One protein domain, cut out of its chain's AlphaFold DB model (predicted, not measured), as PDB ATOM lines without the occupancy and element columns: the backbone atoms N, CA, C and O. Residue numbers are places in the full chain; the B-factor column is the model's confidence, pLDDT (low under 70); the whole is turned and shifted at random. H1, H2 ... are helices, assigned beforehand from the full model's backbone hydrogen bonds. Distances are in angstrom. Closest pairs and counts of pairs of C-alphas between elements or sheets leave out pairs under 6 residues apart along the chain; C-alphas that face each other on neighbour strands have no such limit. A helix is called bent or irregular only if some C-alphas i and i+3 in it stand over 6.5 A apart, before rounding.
ATOM      1  N   THR A  44     174.753 141.627 153.008       95.62
ATOM      2  CA  THR A  44     175.298 142.751 153.779       95.62
ATOM      3  C   THR A  44     174.667 142.856 155.169       95.62
ATOM      4  O   THR A  44     175.374 142.963 156.172       95.62
ATOM      5  N   SER A  45     173.333 142.804 155.253       95.81
ATOM      6  CA  SER A  45     172.607 142.926 156.525       95.81
ATOM      7  C   SER A  45     172.922 141.762 157.468       95.81
ATOM      8  O   SER A  45     173.209 141.964 158.650       95.81
ATOM      9  N   PHE A  46     172.959 140.543 156.926       96.56
ATOM     10  CA  PHE A  46     173.264 139.331 157.673       96.56
ATOM     11  C   PHE A  46     174.694 139.332 158.228       96.56
ATOM     12  O   PHE A  46     174.910 139.058 159.409       96.56
ATOM     13  N   LEU A  47     175.683 139.703 157.410       96.62
ATOM     14  CA  LEU A  47     177.072 139.794 157.860       96.62
ATOM     15  C   LEU A  47     177.266 140.908 158.893       96.62
ATOM     16  O   LEU A  47     177.989 140.703 159.867       96.62
ATOM     17  N   ASN A  48     176.593 142.052 158.739       95.88
ATOM     18  CA  ASN A  48     176.618 143.127 159.734       95.88
ATOM     19  C   ASN A  48     176.059 142.661 161.086       95.88
ATOM     20  O   ASN A  48     176.684 142.908 162.115       95.88
ATOM     21  N   GLN A  49     174.941 141.930 161.094       96.00
ATOM     22  CA  GLN A  49     174.341 141.398 162.323       96.00
ATOM     23  C   GLN A  49     175.291 140.463 163.087       96.00
ATOM     24  O   GLN A  49     175.283 140.430 164.317       96.00
ATOM     25  N   LEU A  50     176.126 139.714 162.365       96.44
ATOM     26  CA  LEU A  50     177.098 138.790 162.947       96.44
ATOM     27  C   LEU A  50     178.460 139.434 163.252       96.44
ATOM     28  O   LEU A  50     179.356 138.737 163.730       96.44
ATOM     29  N   ASN A  51     178.631 140.736 162.996       96.12
ATOM     30  CA  ASN A  51     179.922 141.435 163.042       96.12
ATOM     31  C   ASN A  51     180.987 140.791 162.125       96.12
ATOM     32  O   ASN A  51     182.153 140.635 162.493       96.12
ATOM     33  N   LEU A  52     180.560 140.381 160.927       97.12
ATOM     34  CA  LEU A  52     181.363 139.720 159.891       97.12
ATOM     35  C   LEU A  52     181.434 140.528 158.584       97.12
ATOM     36  O   LEU A  52     181.761 139.979 157.532       97.12
ATOM     37  N   SER A  53     181.137 141.826 158.633       95.81
ATOM     38  CA  SER A  53     181.100 142.719 157.468       95.81
ATOM     39  C   SER A  53     182.420 142.781 156.695       95.81
ATOM     40  O   SER A  53     182.418 142.924 155.477       95.81
ATOM     41  N   GLN A  54     183.550 142.557 157.369       96.12
ATOM     42  CA  GLN A  54     184.879 142.464 156.764       96.12
ATOM     43  C   GLN A  54     185.027 141.331 155.735       96.12
ATOM     44  O   GLN A  54     185.972 141.344 154.954       96.12
ATOM     45  N   TYR A  55     184.125 140.343 155.736       97.06
ATOM     46  CA  TYR A  55     184.123 139.247 154.763       97.06
ATOM     47  C   TYR A  55     183.239 139.517 153.547       97.06
ATOM     48  O   TYR A  55     183.263 138.721 152.616       97.06
ATOM     49  N   HIS A  56     182.477 140.614 153.536       96.19
ATOM     50  CA  HIS A  56     181.500 140.911 152.488       96.19
ATOM     51  C   HIS A  56     182.103 140.861 151.079       96.19
ATOM     52  O   HIS A  56     181.640 140.074 150.256       96.19
ATOM     53  N   GLY A  57     183.205 141.581 150.843       93.50
ATOM     54  CA  GLY A  57     183.888 141.568 149.545       93.50
ATOM     55  C   GLY A  57     184.351 140.170 149.125       93.50
ATOM     56  O   GLY A  57     184.204 139.798 147.971       93.50
ATOM     57  N   LEU A  58     184.795 139.343 150.076       96.06
ATOM     58  CA  LEU A  58     185.248 137.979 149.793       96.06
ATOM     59  C   LEU A  58     184.093 137.043 149.405       96.06
ATOM     60  O   LEU A  58     184.299 136.110 148.635       96.06
ATOM     61  N   PHE A  59     182.885 137.277 149.926       95.00
ATOM     62  CA  PHE A  59     181.689 136.558 149.482       95.00
ATOM     63  C   PHE A  59     181.273 136.984 148.070       95.00
ATOM     64  O   PHE A  59     180.971 136.119 147.250       95.00
ATOM     65  N   VAL A  60     181.321 138.285 147.770       93.00
ATOM     66  CA  VAL A  60     181.029 138.810 146.427       93.00
ATOM     67  C   VAL A  60     182.032 138.277 145.401       93.00
ATOM     68  O   VAL A  60     181.624 137.787 144.350       93.00
ATOM     69  N   ASP A  61     183.325 138.272 145.729       90.44
ATOM     70  CA  ASP A  61     184.388 137.710 144.884       90.44
ATOM     71  C   ASP A  61     184.216 136.197 144.661       90.44
ATOM     72  O   ASP A  61     184.581 135.666 143.612       90.44
ATOM     73  N   ALA A  62     183.623 135.493 145.632       88.06
ATOM     74  CA  ALA A  62     183.253 134.084 145.517       88.06
ATOM     75  C   ALA A  62     181.944 133.853 144.730       88.06
ATOM     76  O   ALA A  62     181.500 132.710 144.615       88.06
ATOM     77  N   GLY A  63     181.338 134.911 144.183       87.94
ATOM     78  CA  GLY A  63     180.122 134.852 143.374       87.94
ATOM     79  C   GLY A  63     178.821 134.806 144.177       87.94
ATOM     80  O   GLY A  63     177.788 134.479 143.603       87.94
ATOM     81  N   VAL A  64     178.854 135.114 145.479       91.19
ATOM     82  CA  VAL A  64     177.654 135.199 146.326       91.19
ATOM     83  C   VAL A  64     177.114 136.627 146.288       91.19
ATOM     84  O   VAL A  64     177.727 137.554 146.820       91.19
ATOM     85  N   GLY A  65     175.959 136.810 145.654       89.31
ATOM     86  CA  GLY A  65     175.251 138.080 145.560       89.31
ATOM     87  C   GLY A  65     174.461 138.445 146.820       89.31
ATOM     88  O   GLY A  65     174.259 137.643 147.733       89.31
ATOM     89  N   GLU A  66     173.946 139.679 146.859       90.88
ATOM     90  CA  GLU A  66     173.210 140.215 148.018       90.88
ATOM     91  C   GLU A  66     171.961 139.417 148.403       90.88
ATOM     92  O   GLU A  66     171.563 139.445 149.567       90.88
ATOM     93  N   ASN A  67     171.346 138.715 147.451       90.94
ATOM     94  CA  ASN A  67     170.100 137.975 147.658       90.94
ATOM     95  C   ASN A  67     170.322 136.464 147.846       90.94
ATOM     96  O   ASN A  67     169.366 135.734 148.095       90.94
ATOM     97  N   ASP A  68     171.569 135.989 147.797       91.44
ATOM     98  CA  ASP A  68     171.875 134.552 147.749       91.44
ATOM     99  C   ASP A  68     171.917 133.899 149.143       91.44
ATOM    100  O   ASP A  68     172.276 132.729 149.298       91.44
ATOM    101  N   ILE A  69     171.501 134.623 150.188       92.56
ATOM    102  CA  ILE A  69     171.365 134.067 151.541       92.56
ATOM    103  C   ILE A  69     170.358 132.909 151.559       92.56
ATOM    104  O   ILE A  69     170.584 131.930 152.267       92.56
ATOM    105  N   GLU A  70     169.303 132.956 150.743       90.25
ATOM    106  CA  GLU A  70     168.348 131.844 150.614       90.25
ATOM    107  C   GLU A  70     169.016 130.569 150.081       90.25
ATOM    108  O   GLU A  70     168.747 129.472 150.569       90.25
ATOM    109  N   GLN A  71     169.959 130.711 149.149       90.62
ATOM    110  CA  GLN A  71     170.736 129.587 148.635       90.62
ATOM    111  C   GLN A  71     171.688 129.031 149.704       90.62
ATOM    112  O   GLN A  71     171.769 127.817 149.891       90.62
ATOM    113  N   LEU A  72     172.337 129.907 150.481       92.81
ATOM    114  CA  LEU A  72     173.191 129.516 151.612       92.81
ATOM    115  C   LEU A  72     172.405 128.810 152.733       92.81
ATOM    116  O   LEU A  72     172.941 127.952 153.444       92.81
ATOM    117  N   LEU A  73     171.114 129.115 152.891       93.31
ATOM    118  CA  LEU A  73     170.231 128.378 153.796       93.31
ATOM    119  C   LEU A  73     169.984 126.936 153.331       93.31
ATOM    120  O   LEU A  73     169.712 126.096 154.186       93.31
ATOM    121  N   GLY A  74     170.139 126.628 152.042       89.81
ATOM    122  CA  GLY A  74     170.030 125.271 151.501       89.81
ATOM    123  C   GLY A  74     171.266 124.392 151.727       89.81
ATOM    124  O   GLY A  74     171.152 123.171 151.659       89.81
ATOM    125  N   PHE A  75     172.424 124.985 152.029       94.56
ATOM    126  CA  PHE A  75     173.691 124.250 152.096       94.56
ATOM    127  C   PHE A  75     173.801 123.332 153.319       94.56
ATOM    128  O   PHE A  75     173.376 123.665 154.428       94.56
ATOM    129  N   ASP A  76     174.437 122.180 153.175       93.50
ATOM    130  CA  ASP A  76     174.795 121.365 154.329       93.50
ATOM    131  C   ASP A  76     176.030 121.927 155.076       93.50
ATOM    132  O   ASP A  76     176.659 122.916 154.694       93.50
ATOM    133  N   GLU A  77     176.377 121.326 156.215       92.50
ATOM    134  CA  GLU A  77     177.519 121.771 157.029       92.50
ATOM    135  C   GLU A  77     178.868 121.610 156.291       92.50
ATOM    136  O   GLU A  77     179.827 122.328 156.596       92.50
ATOM    137  N   ALA A  78     178.968 120.678 155.335       93.38
ATOM    138  CA  ALA A  78     180.175 120.445 154.550       93.38
ATOM    139  C   ALA A  78     180.329 121.492 153.435       93.38
ATOM    140  O   ALA A  78     181.424 122.035 153.281       93.38
ATOM    141  N   GLU A  79     179.246 121.832 152.741       94.44
ATOM    142  CA  GLU A  79     179.177 122.889 151.728       94.44
ATOM    143  C   GLU A  79     179.452 124.261 152.347       94.44
ATOM    144  O   GLU A  79     180.313 125.002 151.871       94.44
ATOM    145  N   LEU A  80     178.827 124.570 153.491       94.81
ATOM    146  CA  LEU A  80     179.137 125.792 154.238       94.81
ATOM    147  C   LEU A  80     180.619 125.836 154.623       94.81
ATOM    148  O   LEU A  80     181.264 126.877 154.521       94.81
ATOM    149  N   LYS A  81     181.201 124.710 155.045       92.88
ATOM    150  CA  LYS A  81     182.630 124.645 155.368       92.88
ATOM    151  C   LYS A  81     183.518 124.909 154.151       92.88
ATOM    152  O   LYS A  81     184.567 125.528 154.319       92.88
ATOM    153  N   GLU A  82     183.119 124.459 152.966       93.81
ATOM    154  CA  GLU A  82     183.829 124.728 151.716       93.81
ATOM    155  C   GLU A  82     183.797 126.221 151.369       93.81
ATOM    156  O   GLU A  82     184.866 126.807 151.196       93.81
ATOM    157  N   VAL A  83     182.624 126.864 151.415       93.00
ATOM    158  CA  VAL A  83     182.472 128.316 151.184       93.00
ATOM    159  C   VAL A  83     183.356 129.119 152.135       93.00
ATOM    160  O   VAL A  83     184.156 129.949 151.711       93.00
ATOM    161  N   MET A  84     183.279 128.825 153.435       94.19
ATOM    162  CA  MET A  84     184.067 129.526 154.451       94.19
ATOM    163  C   MET A  84     185.576 129.290 154.305       94.19
ATOM    164  O   MET A  84     186.373 130.153 154.679       94.19
ATOM    165  N   SER A  85     185.980 128.128 153.780       92.38
ATOM    166  CA  SER A  85     187.379 127.827 153.475       92.38
ATOM    167  C   SER A  85     187.859 128.551 152.219       92.38
ATOM    168  O   SER A  85     189.025 128.939 152.183       92.38
ATOM    169  N   ALA A  86     187.000 128.728 151.212       91.94
ATOM    170  CA  ALA A  86     187.323 129.453 149.987       91.94
ATOM    171  C   ALA A  86     187.596 130.936 150.282       91.94
ATOM    172  O   ALA A  86     188.629 131.464 149.884       91.94
ATOM    173  N   ILE A  87     186.755 131.566 151.109       94.25
ATOM    174  CA  ILE A  87     186.941 132.960 151.549       94.25
ATOM    175  C   ILE A  87     187.975 133.116 152.682       94.25
ATOM    176  O   ILE A  87     188.116 134.192 153.258       94.25
ATOM    177  N   SER A  88     188.687 132.041 153.050       92.88
ATOM    178  CA  SER A  88     189.712 132.040 154.107       92.88
ATOM    179  C   SER A  88     189.231 132.611 155.453       92.88
ATOM    180  O   SER A  88     189.956 133.325 156.155       92.88
ATOM    181  N   MET A  89     187.994 132.298 155.848       95.25
ATOM    182  CA  MET A  89     187.419 132.824 157.083       95.25
ATOM    183  C   MET A  89     188.075 132.204 158.326       95.25
ATOM    184  O   MET A  89     188.317 130.999 158.410       95.25
ATOM    185  N   LYS A  90     188.338 133.041 159.338       95.31
ATOM    186  CA  LYS A  90     188.950 132.601 160.600       95.31
ATOM    187  C   LYS A  90     188.038 131.595 161.326       95.31
ATOM    188  O   LYS A  90     186.818 131.763 161.289       95.31
ATOM    189  N   PRO A  91     188.585 130.612 162.071       93.88
ATOM    190  CA  PRO A  91     187.785 129.572 162.726       93.88
ATOM    191  C   PRO A  91     186.647 130.105 163.608       93.88
ATOM    192  O   PRO A  91     185.523 129.613 163.519       93.88
ATOM    193  N   PHE A  92     186.898 131.152 164.399       96.44
ATOM    194  CA  PHE A  92     185.880 131.763 165.260       96.44
ATOM    195  C   PHE A  92     184.739 132.410 164.458       96.44
ATOM    196  O   PHE A  92     183.566 132.172 164.733       96.44
ATOM    197  N   HIS A  93     185.081 133.148 163.403       96.81
ATOM    198  CA  HIS A  93     184.110 133.767 162.500       96.81
ATOM    199  C   HIS A  93     183.307 132.719 161.724       96.81
ATOM    200  O   HIS A  93     182.098 132.853 161.578       96.81
ATOM    201  N   SER A  94     183.944 131.612 161.332       96.31
ATOM    202  CA  SER A  94     183.263 130.487 160.685       96.31
ATOM    203  C   SER A  94     182.242 129.808 161.598       96.31
ATOM    204  O   SER A  94     181.169 129.402 161.156       96.31
ATOM    205  N   ALA A  95     182.534 129.717 162.898       95.25
ATOM    206  CA  ALA A  95     181.583 129.209 163.874       95.25
ATOM    207  C   ALA A  95     180.404 130.178 164.056       95.25
ATOM    208  O   ALA A  95     179.258 129.731 164.073       95.25
ATOM    209  N   ALA A  96     180.677 131.486 164.130       96.50
ATOM    210  CA  ALA A  96     179.652 132.525 164.227       96.50
ATOM    211  C   ALA A  96     178.737 132.556 162.990       96.50
ATOM    212  O   ALA A  96     177.518 132.546 163.139       96.50
ATOM    213  N   PHE A  97     179.304 132.489 161.783       97.00
ATOM    214  CA  PHE A  97     178.556 132.446 160.525       97.00
ATOM    215  C   PHE A  97     177.619 131.236 160.458       97.00
ATOM    216  O   PHE A  97     176.418 131.380 160.247       97.00
ATOM    217  N   LYS A  98     178.138 130.031 160.725       96.06
ATOM    218  CA  LYS A  98     177.318 128.809 160.743       96.06
ATOM    219  C   LYS A  98     176.232 128.832 161.805       96.06
ATOM    220  O   LYS A  98     175.135 128.325 161.573       96.06
ATOM    221  N   LYS A  99     176.534 129.398 162.975       96.12
ATOM    222  CA  LYS A  99     175.537 129.612 164.022       96.12
ATOM    223  C   LYS A  99     174.429 130.540 163.514       96.12
ATOM    224  O   LYS A  99     173.269 130.163 163.619       96.12
ATOM    225  N   GLY A 100     174.780 131.661 162.883       96.19
ATOM    226  CA  GLY A 100     173.817 132.579 162.271       96.19
ATOM    227  C   GLY A 100     172.949 131.917 161.198       96.19
ATOM    228  O   GLY A 100     171.735 132.082 161.210       96.19
ATOM    229  N   ILE A 101     173.532 131.091 160.321       96.00
ATOM    230  CA  ILE A 101     172.777 130.338 159.302       96.00
ATOM    231  C   ILE A 101     171.799 129.356 159.959       96.00
ATOM    232  O   ILE A 101     170.647 129.248 159.542       96.00
ATOM    233  N   ARG A 102     172.220 128.659 161.022       94.81
ATOM    234  CA  ARG A 102     171.356 127.738 161.774       94.81
ATOM    235  C   ARG A 102     170.190 128.462 162.446       94.81
ATOM    236  O   ARG A 102     169.067 127.972 162.377       94.81
ATOM    237  N   GLU A 103     170.451 129.597 163.085       93.81
ATOM    238  CA  GLU A 103     169.418 130.432 163.712       93.81
ATOM    239  C   GLU A 103     168.434 130.966 162.666       93.81
ATOM    240  O   GLU A 103     167.219 130.898 162.856       93.81
ATOM    241  N   LEU A 104     168.945 131.394 161.511       93.00
ATOM    242  CA  LEU A 104     168.115 131.863 160.410       93.00
ATOM    243  C   LEU A 104     167.212 130.735 159.878       93.00
ATOM    244  O   LEU A 104     166.003 130.935 159.778       93.00
ATOM    245  N   ARG A 105     167.721 129.508 159.679       93.19
ATOM    246  CA  ARG A 105     166.890 128.331 159.324       93.19
ATOM    247  C   ARG A 105     165.778 128.060 160.334       93.19
ATOM    248  O   ARG A 105     164.654 127.730 159.952       93.19
ATOM    249  N   GLN A 106     166.087 128.190 161.622       89.62
ATOM    250  CA  GLN A 106     165.103 128.005 162.687       89.62
ATOM    251  C   GLN A 106     164.013 129.074 162.616       89.62
ATOM    252  O   GLN A 106     162.839 128.736 162.746       89.62
ATOM    253  N   SER A 107     164.363 130.328 162.326       86.25
ATOM    254  CA  SER A 107     163.381 131.412 162.183       86.25
ATOM    255  C   SER A 107     162.388 131.178 161.032       86.25
ATOM    256  O   SER A 107     161.200 131.450 161.185       86.25
ATOM    257  N   PHE A 108     162.839 130.570 159.928       81.44
ATOM    258  CA  PHE A 108     161.972 130.174 158.812       81.44
ATOM    259  C   PHE A 108     161.124 128.936 159.127       81.44
ATOM    260  O   PHE A 108     159.977 128.849 158.698       81.44
TER     261      PHE A 108
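This is residues 44 to 108 of the 453 residues of an uncharacterized protein of Rhizophagus clarus (UniProt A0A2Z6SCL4). One long helix, H5, runs most of the length of a small rounded body, and four shorter helices are gathered on one side of it. H3 and H4 pack directly on H5, H3 crossing it and H4 slanting back along it, while H1 and H2 fold into a short helical hairpin with H1 beside H5 and H2 nearer to H4. The printed part has 65 residues with five named helices, H1 to H5 in order along the chain, and no named strand: the class is all helix. It is compact, with a radius of gyration of the C-alphas of 10.7 A, and spans 27 by 21 by 20 A.

H5, residues 91 to 108, is the longest helix. H4, residues 77 to 86, touches it at residues 94 to 98 alone, at a steep tilt of 45 degrees, opposite ways; the closest C-alphas, of Met 84 and Ser 94, are 6.4 A apart. H3, residues 69 to 74, touches H5 at residues 101 to 105 alone and is about perpendicular to it at 86 degrees, with the closest C-alphas, of Leu 73 and Ile 101, 6.4 A apart. H3 and H4 are close but not clearly touching; their closest C-alphas, of Leu 72 and Leu 80, are 7.5 A apart. H1, residues 44 to 49, is close to H5 but not clearly touching, with the C-alphas of Leu 47 and Phe 97 the closest at 8.0 A. H1 and H2, residues 53 to 61, form a hairpin: they touch at a shallow tilt of 31 degrees, opposite ways, the closest C-alphas being those of Leu 47 and Ser 53 at 5.0 A. H2 and H4 are near each other, whereas H2 and H5 are apart. H1 and H3 are only just apart, their closest C-alphas at 8.3 A. In H1, H3, H4 and H5 every O i to N i+4 pair is within hydrogen-bond range; in H2 3 of 5 are.

H5 measures 26.1 A from C-alpha 91 at (187.785, 129.572, 162.726) to C-alpha 108 at (161.972, 130.174, 158.812). H4 is 14.3 A long and H2 13.9 A. H2 is irregular: C-alphas 54 and 57 are 7.3 A apart. H3 measures 8.9 A and H1 8.7 A, with H1 beginning at C-alpha 44, (175.298, 142.751, 153.779).

The C-alphas farthest apart, of Ser 88 and Phe 108, are 28.2 A apart. The printed part has no cut. The links H1 to H2, H3 to H4 and H4 to H5 are tight, and H2 to H3 is short, with 7 residues. The mean pLDDT of the printed part is 93.6, and no printed residue is under 70.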